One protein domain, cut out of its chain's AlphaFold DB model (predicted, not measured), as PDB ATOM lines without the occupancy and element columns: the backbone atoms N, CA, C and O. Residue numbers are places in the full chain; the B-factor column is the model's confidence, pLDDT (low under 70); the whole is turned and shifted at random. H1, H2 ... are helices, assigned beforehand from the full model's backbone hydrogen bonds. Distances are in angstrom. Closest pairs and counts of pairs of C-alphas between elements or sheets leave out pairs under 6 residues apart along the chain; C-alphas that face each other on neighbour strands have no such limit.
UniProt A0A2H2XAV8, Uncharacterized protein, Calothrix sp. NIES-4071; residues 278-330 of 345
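AT A GLANCE: This is residues 278 to 330 of the 345 residues of an uncharacterized protein of Calothrix sp. NIES-4071 (UniProt A0A2H2XAV8). Two helices, H1 and H3, lie side by side and run the same way, and a third, H2, crosses over this pair at a distance, tied in by links at both of its ends. The printed part has 53 residues with three named helices, in the order H1, H2, H3, and no named strand; it is all helix. It is compact, with a radius of gyration of the C-alphas of 9.7 A, and spans 23 by 21 by 17 A.

HOW THE PARTS SIT: Begin with H1, residues 278 to 291, the longest helix. It touches H3, residues 317 to 329, at a shallow tilt of 21 degrees; look at Ile 285 and Arg 324, whose C-alphas are the closest, 5.5 A apart. H2, residues 296 to 307, is close to H1 but not clearly touching, the closest C-alphas being those of Met 289 and Gly 299 at 7.4 A; they run opposite ways at a steep tilt of 57 degrees. H2 is also close to H3 but not clearly touching, with Tyr 307 and Glu 319 the closest C-alphas at 7.6 A. In H1, H2 and H3 every backbone O i to N i+4 pair is within hydrogen-bond range.

IN THESE COORDINATES: Find C-alpha 278 at (39.163, 24.770, 16.736); from there H1 runs 19.8 A to C-alpha 291. H2 measures 15.8 A. H3 runs 18.3 A to C-alpha 329 at (41.633, 21.896, 35.889).

THE WHOLE: The C-alphas of Gly 293 and Ser 316 are the two farthest apart, 24.3 A. The link from H1 to H2 is tight, and that from H2 to H3 is short. The printed part has no cut, and no printed residue is under 70 in pLDDT.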
ATOM      1  N   GLN A 278      40.525  24.875  16.194       84.69
ATOM      2  CA  GLN A 278      39.163  24.770  16.736       84.69
ATOM      3  C   GLN A 278      38.597  23.341  16.718       84.69
ATOM      4  O   GLN A 278      37.842  22.970  17.613       84.69
ATOM      5  N   SER A 279      38.918  22.540  15.698       89.25
ATOM      6  CA  SER A 279      38.393  21.173  15.572       89.25
ATOM      7  C   SER A 279      39.063  20.228  16.568       89.25
ATOM      8  O   SER A 279      38.376  19.426  17.205       89.25
ATOM      9  N   ASP A 280      40.375  20.378  16.750       90.75
ATOM     10  CA  ASP A 280      41.162  19.607  17.713       90.75
ATOM     11  C   ASP A 280      40.789  19.981  19.160       90.75
ATOM     12  O   ASP A 280      40.577  19.094  19.993       90.75
ATOM     13  N   ASP A 281      40.588  21.270  19.455       90.31
ATOM     14  CA  ASP A 281      40.103  21.732  20.761       90.31
ATOM     15  C   ASP A 281      38.666  21.257  21.055       90.31
ATOM     16  O   ASP A 281      38.398  20.763  22.153       90.31
ATOM     17  N   ILE A 282      37.741  21.315  20.082       93.81
ATOM     18  CA  ILE A 282      36.378  20.761  20.228       93.81
ATOM     19  C   ILE A 282      36.425  19.260  20.539       93.81
ATOM     20  O   ILE A 282      35.671  18.792  21.403       93.81
ATOM     21  N   ALA A 283      37.278  18.504  19.840       94.00
ATOM     22  CA  ALA A 283      37.451  17.073  20.063       94.00
ATOM     23  C   ALA A 283      38.002  16.802  21.469       94.00
ATOM     24  O   ALA A 283      37.433  15.992  22.207       94.00
ATOM     25  N   LYS A 284      39.037  17.540  21.883       93.00
ATOM     26  CA  LYS A 284      39.660  17.379  23.199       93.00
ATOM     27  C   LYS A 284      38.736  17.773  24.352       93.00
ATOM     28  O   LYS A 284      38.671  17.040  25.330       93.00
ATOM     29  N   ILE A 285      37.917  18.817  24.207       94.56
ATOM     30  CA  ILE A 285      36.817  19.126  25.144       94.56
ATOM     31  C   ILE A 285      35.861  17.938  25.305       94.56
ATOM     32  O   ILE A 285      35.397  17.673  26.409       94.56
ATOM     33  N   GLY A 286      35.575  17.201  24.226       93.94
ATOM     34  CA  GLY A 286      34.754  15.990  24.299       93.94
ATOM     35  C   GLY A 286      35.388  14.900  25.165       93.94
ATOM     36  O   GLY A 286      34.701  14.302  25.988       93.94
ATOM     37  N   ILE A 287      36.699  14.696  25.014       93.88
ATOM     38  CA  ILE A 287      37.480  13.743  25.814       93.88
ATOM     39  C   ILE A 287      37.511  14.170  27.287       93.88
ATOM     40  O   ILE A 287      37.271  13.341  28.158       93.88
ATOM     41  N   GLU A 288      37.741  15.452  27.579       93.31
ATOM     42  CA  GLU A 288      37.768  15.965  28.955       93.31
ATOM     43  C   GLU A 288      36.394  15.889  29.637       93.31
ATOM     44  O   GLU A 288      36.300  15.448  30.781       93.31
ATOM     45  N   MET A 289      35.306  16.222  28.932       93.56
ATOM     46  CA  MET A 289      33.948  16.011  29.452       93.56
ATOM     47  C   MET A 289      33.689  14.529  29.757       93.56
ATOM     48  O   MET A 289      33.171  14.208  30.824       93.56
ATOM     49  N   GLN A 290      34.095  13.621  28.863       91.06
ATOM     50  CA  GLN A 290      33.959  12.180  29.080       91.06
ATOM     51  C   GLN A 290      34.811  11.688  30.264       91.06
ATOM     52  O   GLN A 290      34.313  10.907  31.073       91.06
ATOM     53  N   ARG A 291      36.054  12.175  30.416       91.44
ATOM     54  CA  ARG A 291      36.944  11.873  31.555       91.44
ATOM     55  C   ARG A 291      36.306  12.259  32.892       91.44
ATOM     56  O   ARG A 291      36.452  11.534  33.868       91.44
ATOM     57  N   LEU A 292      35.616  13.396  32.938       91.00
ATOM     58  CA  LEU A 292      34.978  13.922  34.147       91.00
ATOM     59  C   LEU A 292      33.579  13.342  34.415       91.00
ATOM     60  O   LEU A 292      32.942  13.738  35.390       91.00
ATOM     61  N   GLY A 293      33.064  12.468  33.542       90.31
ATOM     62  CA  GLY A 293      31.677  11.997  33.603       90.31
ATOM     63  C   GLY A 293      30.634  13.093  33.344       90.31
ATOM     64  O   GLY A 293      29.467  12.921  33.690       90.31
ATOM     65  N   TRP A 294      31.034  14.227  32.755       92.62
ATOM     66  CA  TRP A 294      30.139  15.347  32.473       92.62
ATOM     67  C   TRP A 294      29.167  15.002  31.348       92.62
ATOM     68  O   TRP A 294      29.569  14.655  30.234       92.62
ATOM     69  N   THR A 295      27.871  15.177  31.603       92.75
ATOM     70  CA  THR A 295      26.854  15.006  30.560       92.75
ATOM     71  C   THR A 295      26.885  16.168  29.563       92.75
ATOM     72  O   THR A 295      27.295  17.291  29.875       92.75
ATOM     73  N   THR A 296      26.382  15.932  28.348       91.25
ATOM     74  CA  THR A 296      26.197  16.989  27.337       91.25
ATOM     75  C   THR A 296      25.343  18.149  27.864       91.25
ATOM     76  O   THR A 296      25.559  19.295  27.476       91.25
ATOM     77  N   GLU A 297      24.403  17.873  28.772       93.38
ATOM     78  CA  GLU A 297      23.562  18.885  29.418       93.38
ATOM     79  C   GLU A 297      24.355  19.733  30.414       93.38
ATOM     80  O   GLU A 297      24.304  20.955  30.325       93.38
ATOM     81  N   GLN A 298      25.167  19.120  31.281       93.38
ATOM     82  CA  GLN A 298      26.051  19.849  32.202       93.38
ATOM     83  C   GLN A 298      27.046  20.738  31.447       93.38
ATOM     84  O   GLN A 298      27.215  21.909  31.791       93.38
ATOM     85  N   GLY A 299      27.644  20.223  30.367       93.75
ATOM     86  CA  GLY A 299      28.496  21.019  29.483       93.75
ATOM     87  C   GLY A 299      27.739  22.179  28.834       93.75
ATOM     88  O   GLY A 299      28.196  23.317  28.889       93.75
ATOM     89  N   ARG A 300      26.550  21.931  28.264       94.94
ATOM     90  CA  ARG A 300      25.693  22.982  27.686       94.94
ATOM     91  C   ARG A 300      25.353  24.060  28.712       94.94
ATOM     92  O   ARG A 300      25.445  25.242  28.396       94.94
ATOM     93  N   ASP A 301      24.955  23.667  29.913       96.00
ATOM     94  CA  ASP A 301      24.468  24.588  30.935       96.00
ATOM     95  C   ASP A 301      25.623  25.406  31.533       96.00
ATOM     96  O   ASP A 301      25.461  26.606  31.769       96.00
ATOM     97  N   TYR A 302      26.824  24.823  31.647       95.19
ATOM     98  CA  TYR A 302      28.057  25.571  31.908       95.19
ATOM     99  C   TYR A 302      28.341  26.599  30.801       95.19
ATOM    100  O   TYR A 302      28.578  27.767  31.102       95.19
ATOM    101  N   LEU A 303      28.263  26.214  29.522       96.56
ATOM    102  CA  LEU A 303      28.526  27.128  28.402       96.56
ATOM    103  C   LEU A 303      27.506  28.272  28.304       96.56
ATOM    104  O   LEU A 303      27.874  29.405  27.977       96.56
ATOM    105  N   VAL A 304      26.241  28.012  28.638       96.38
ATOM    106  CA  VAL A 304      25.206  29.051  28.744       96.38
ATOM    107  C   VAL A 304      25.489  29.973  29.928       96.38
ATOM    108  O   VAL A 304      25.345  31.184  29.787       96.38
ATOM    109  N   LYS A 305      25.932  29.437  31.070       95.69
ATOM    110  CA  LYS A 305      26.248  30.223  32.272       95.69
ATOM    111  C   LYS A 305      27.505  31.087  32.117       95.69
ATOM    112  O   LYS A 305      27.501  32.220  32.586       95.69
ATOM    113  N   GLN A 306      28.555  30.560  31.489       95.69
ATOM    114  CA  GLN A 306      29.870  31.205  31.402       95.69
ATOM    115  C   GLN A 306      30.019  32.106  30.166       95.69
ATOM    116  O   GLN A 306      30.601  33.181  30.269       95.69
ATOM    117  N   TYR A 307      29.476  31.694  29.014       95.12
ATOM    118  CA  TYR A 307      29.655  32.390  27.728       95.12
ATOM    119  C   TYR A 307      28.331  32.836  27.082       95.12
ATOM    120  O   TYR A 307      28.334  33.482  26.035       95.12
ATOM    121  N   GLY A 308      27.175  32.469  27.650       95.50
ATOM    122  CA  GLY A 308      25.862  32.719  27.042       95.50
ATOM    123  C   GLY A 308      25.530  31.813  25.848       95.50
ATOM    124  O   GLY A 308      24.545  32.059  25.148       95.50
ATOM    125  N   LYS A 309      26.325  30.764  25.582       95.75
ATOM    126  CA  LYS A 309      26.242  29.965  24.343       95.75
ATOM    127  C   LYS A 309      25.770  28.539  24.601       95.75
ATOM    128  O   LYS A 309      26.243  27.864  25.501       95.75
ATOM    129  N   ARG A 310      24.875  28.035  23.748       92.44
ATOM    130  CA  ARG A 310      24.288  26.683  23.871       92.44
ATOM    131  C   ARG A 310      25.149  25.544  23.308       92.44
ATOM    132  O   ARG A 310      24.701  24.404  23.308       92.44
ATOM    133  N   SER A 311      26.331  25.821  22.761       93.25
ATOM    134  CA  SER A 311      27.158  24.800  22.106       93.25
ATOM    135  C   SER A 311      28.622  25.214  22.047       93.25
ATOM    136  O   SER A 311      28.920  26.365  21.727       93.25
ATOM    137  N   ARG A 312      29.530  24.250  22.256       93.00
ATOM    138  CA  ARG A 312      30.983  24.423  22.073       93.00
ATOM    139  C   ARG A 312      31.359  24.877  20.658       93.00
ATOM    140  O   ARG A 312      32.319  25.609  20.488       93.00
ATOM    141  N   HIS A 313      30.544  24.530  19.658       92.62
ATOM    142  CA  HIS A 313      30.730  24.955  18.264       92.62
ATOM    143  C   HIS A 313      30.395  26.440  18.010       92.62
ATOM    144  O   HIS A 313      30.580  26.917  16.895       92.62
ATOM    145  N   LEU A 314      29.867  27.165  19.007       92.25
ATOM    146  CA  LEU A 314      29.587  28.608  18.936       92.25
ATOM    147  C   LEU A 314      30.620  29.452  19.709       92.25
ATOM    148  O   LEU A 314      30.531  30.684  19.711       92.25
ATOM    149  N   LEU A 315      31.569  28.809  20.395       93.69
ATOM    150  CA  LEU A 315      32.659  29.482  21.098       93.69
ATOM    151  C   LEU A 315      33.680  30.039  20.094       93.69
ATOM    152  O   LEU A 315      33.904  29.470  19.023       93.69
ATOM    153  N   SER A 316      34.293  31.164  20.441       92.81
ATOM    154  CA  SER A 316      35.503  31.666  19.797       92.81
ATOM    155  C   SER A 316      36.696  30.760  20.155       92.81
ATOM    156  O   SER A 316      36.603  29.991  21.113       92.81
ATOM    157  N   PRO A 317      37.827  30.830  19.424       91.81
ATOM    158  CA  PRO A 317      39.020  30.045  19.754       91.81
ATOM    159  C   PRO A 317      39.473  30.217  21.210       91.81
ATOM    160  O   PRO A 317      39.867  29.250  21.852       91.81
ATOM    161  N   ASP A 318      39.384  31.435  21.742       91.69
ATOM    162  CA  ASP A 318      39.877  31.743  23.084       91.69
ATOM    163  C   ASP A 318      38.914  31.234  24.168       91.69
ATOM    164  O   ASP A 318      39.346  30.541  25.082       91.69
ATOM    165  N   GLU A 319      37.597  31.421  24.003       94.31
ATOM    166  CA  GLU A 319      36.588  30.828  24.903       94.31
ATOM    167  C   GLU A 319      36.628  29.287  24.895       94.31
ATOM    168  O   GLU A 319      36.323  28.639  25.896       94.31
ATOM    169  N   LEU A 320      36.983  28.687  23.754       94.44
ATOM    170  CA  LEU A 320      37.129  27.242  23.597       94.44
ATOM    171  C   LEU A 320      38.338  26.728  24.396       94.44
ATOM    172  O   LEU A 320      38.216  25.744  25.129       94.44
ATOM    173  N   ARG A 321      39.476  27.431  24.326       93.44
ATOM    174  CA  ARG A 321      40.668  27.151  25.142       93.44
ATOM    175  C   ARG A 321      40.405  27.370  26.629       93.44
ATOM    176  O   ARG A 321      40.802  26.522  27.422       93.44
ATOM    177  N   ASP A 322      39.690  28.430  27.002       93.12
ATOM    178  CA  ASP A 322      39.296  28.700  28.391       93.12
ATOM    179  C   ASP A 322      38.404  27.583  28.949       93.12
ATOM    180  O   ASP A 322      38.657  27.071  30.040       93.12
ATOM    181  N   PHE A 323      37.393  27.142  28.190       94.81
ATOM    182  CA  PHE A 323      36.533  26.033  28.610       94.81
ATOM    183  C   PHE A 323      37.321  24.726  28.730       94.81
ATOM    184  O   PHE A 323      37.146  23.976  29.692       94.81
ATOM    185  N   ARG A 324      38.233  24.464  27.790       93.94
ATOM    186  CA  ARG A 324      39.119  23.301  27.846       93.94
ATOM    187  C   ARG A 324      40.041  23.349  29.068       93.94
ATOM    188  O   ARG A 324      40.133  22.351  29.772       93.94
ATOM    189  N   ALA A 325      40.668  24.489  29.357       91.62
ATOM    190  CA  ALA A 325      41.518  24.683  30.533       91.62
ATOM    191  C   ALA A 325      40.726  24.536  31.842       91.62
ATOM    192  O   ALA A 325      41.211  23.925  32.794       91.62
ATOM    193  N   TYR A 326      39.481  25.017  31.878       92.75
ATOM    194  CA  TYR A 326      38.575  24.793  33.000       92.75
ATOM    195  C   TYR A 326      38.323  23.295  33.235       92.75
ATOM    196  O   TYR A 326      38.470  22.839  34.371       92.75
ATOM    197  N   LEU A 327      38.021  22.515  32.189       92.38
ATOM    198  CA  LEU A 327      37.836  21.059  32.297       92.38
ATOM    199  C   LEU A 327      39.138  20.328  32.672       92.38
ATOM    200  O   LEU A 327      39.122  19.488  33.570       92.38
ATOM    201  N   GLU A 328      40.274  20.677  32.060       89.69
ATOM    202  CA  GLU A 328      41.597  20.135  32.421       89.69
ATOM    203  C   GLU A 328      41.942  20.432  33.900       89.69
ATOM    204  O   GLU A 328      42.566  19.601  34.558       89.69
ATOM    205  N   SER A 329      41.471  21.557  34.463       87.38
ATOM    206  CA  SER A 329      41.633  21.896  35.889       87.38
ATOM    207  C   SER A 329      40.662  21.185  36.844       87.38
ATOM    208  O   SER A 329      40.901  21.182  38.052       87.38
ATOM    209  N   GLN A 330      39.579  20.572  36.345       83.44
ATOM    210  CA  GLN A 330      38.707  19.763  37.197       83.44
ATOM    211  C   GLN A 330      39.399  18.430  37.521       83.44
ATOM    212  O   GLN A 330      39.776  17.653  36.633       83.44
TER     213      GLN A 330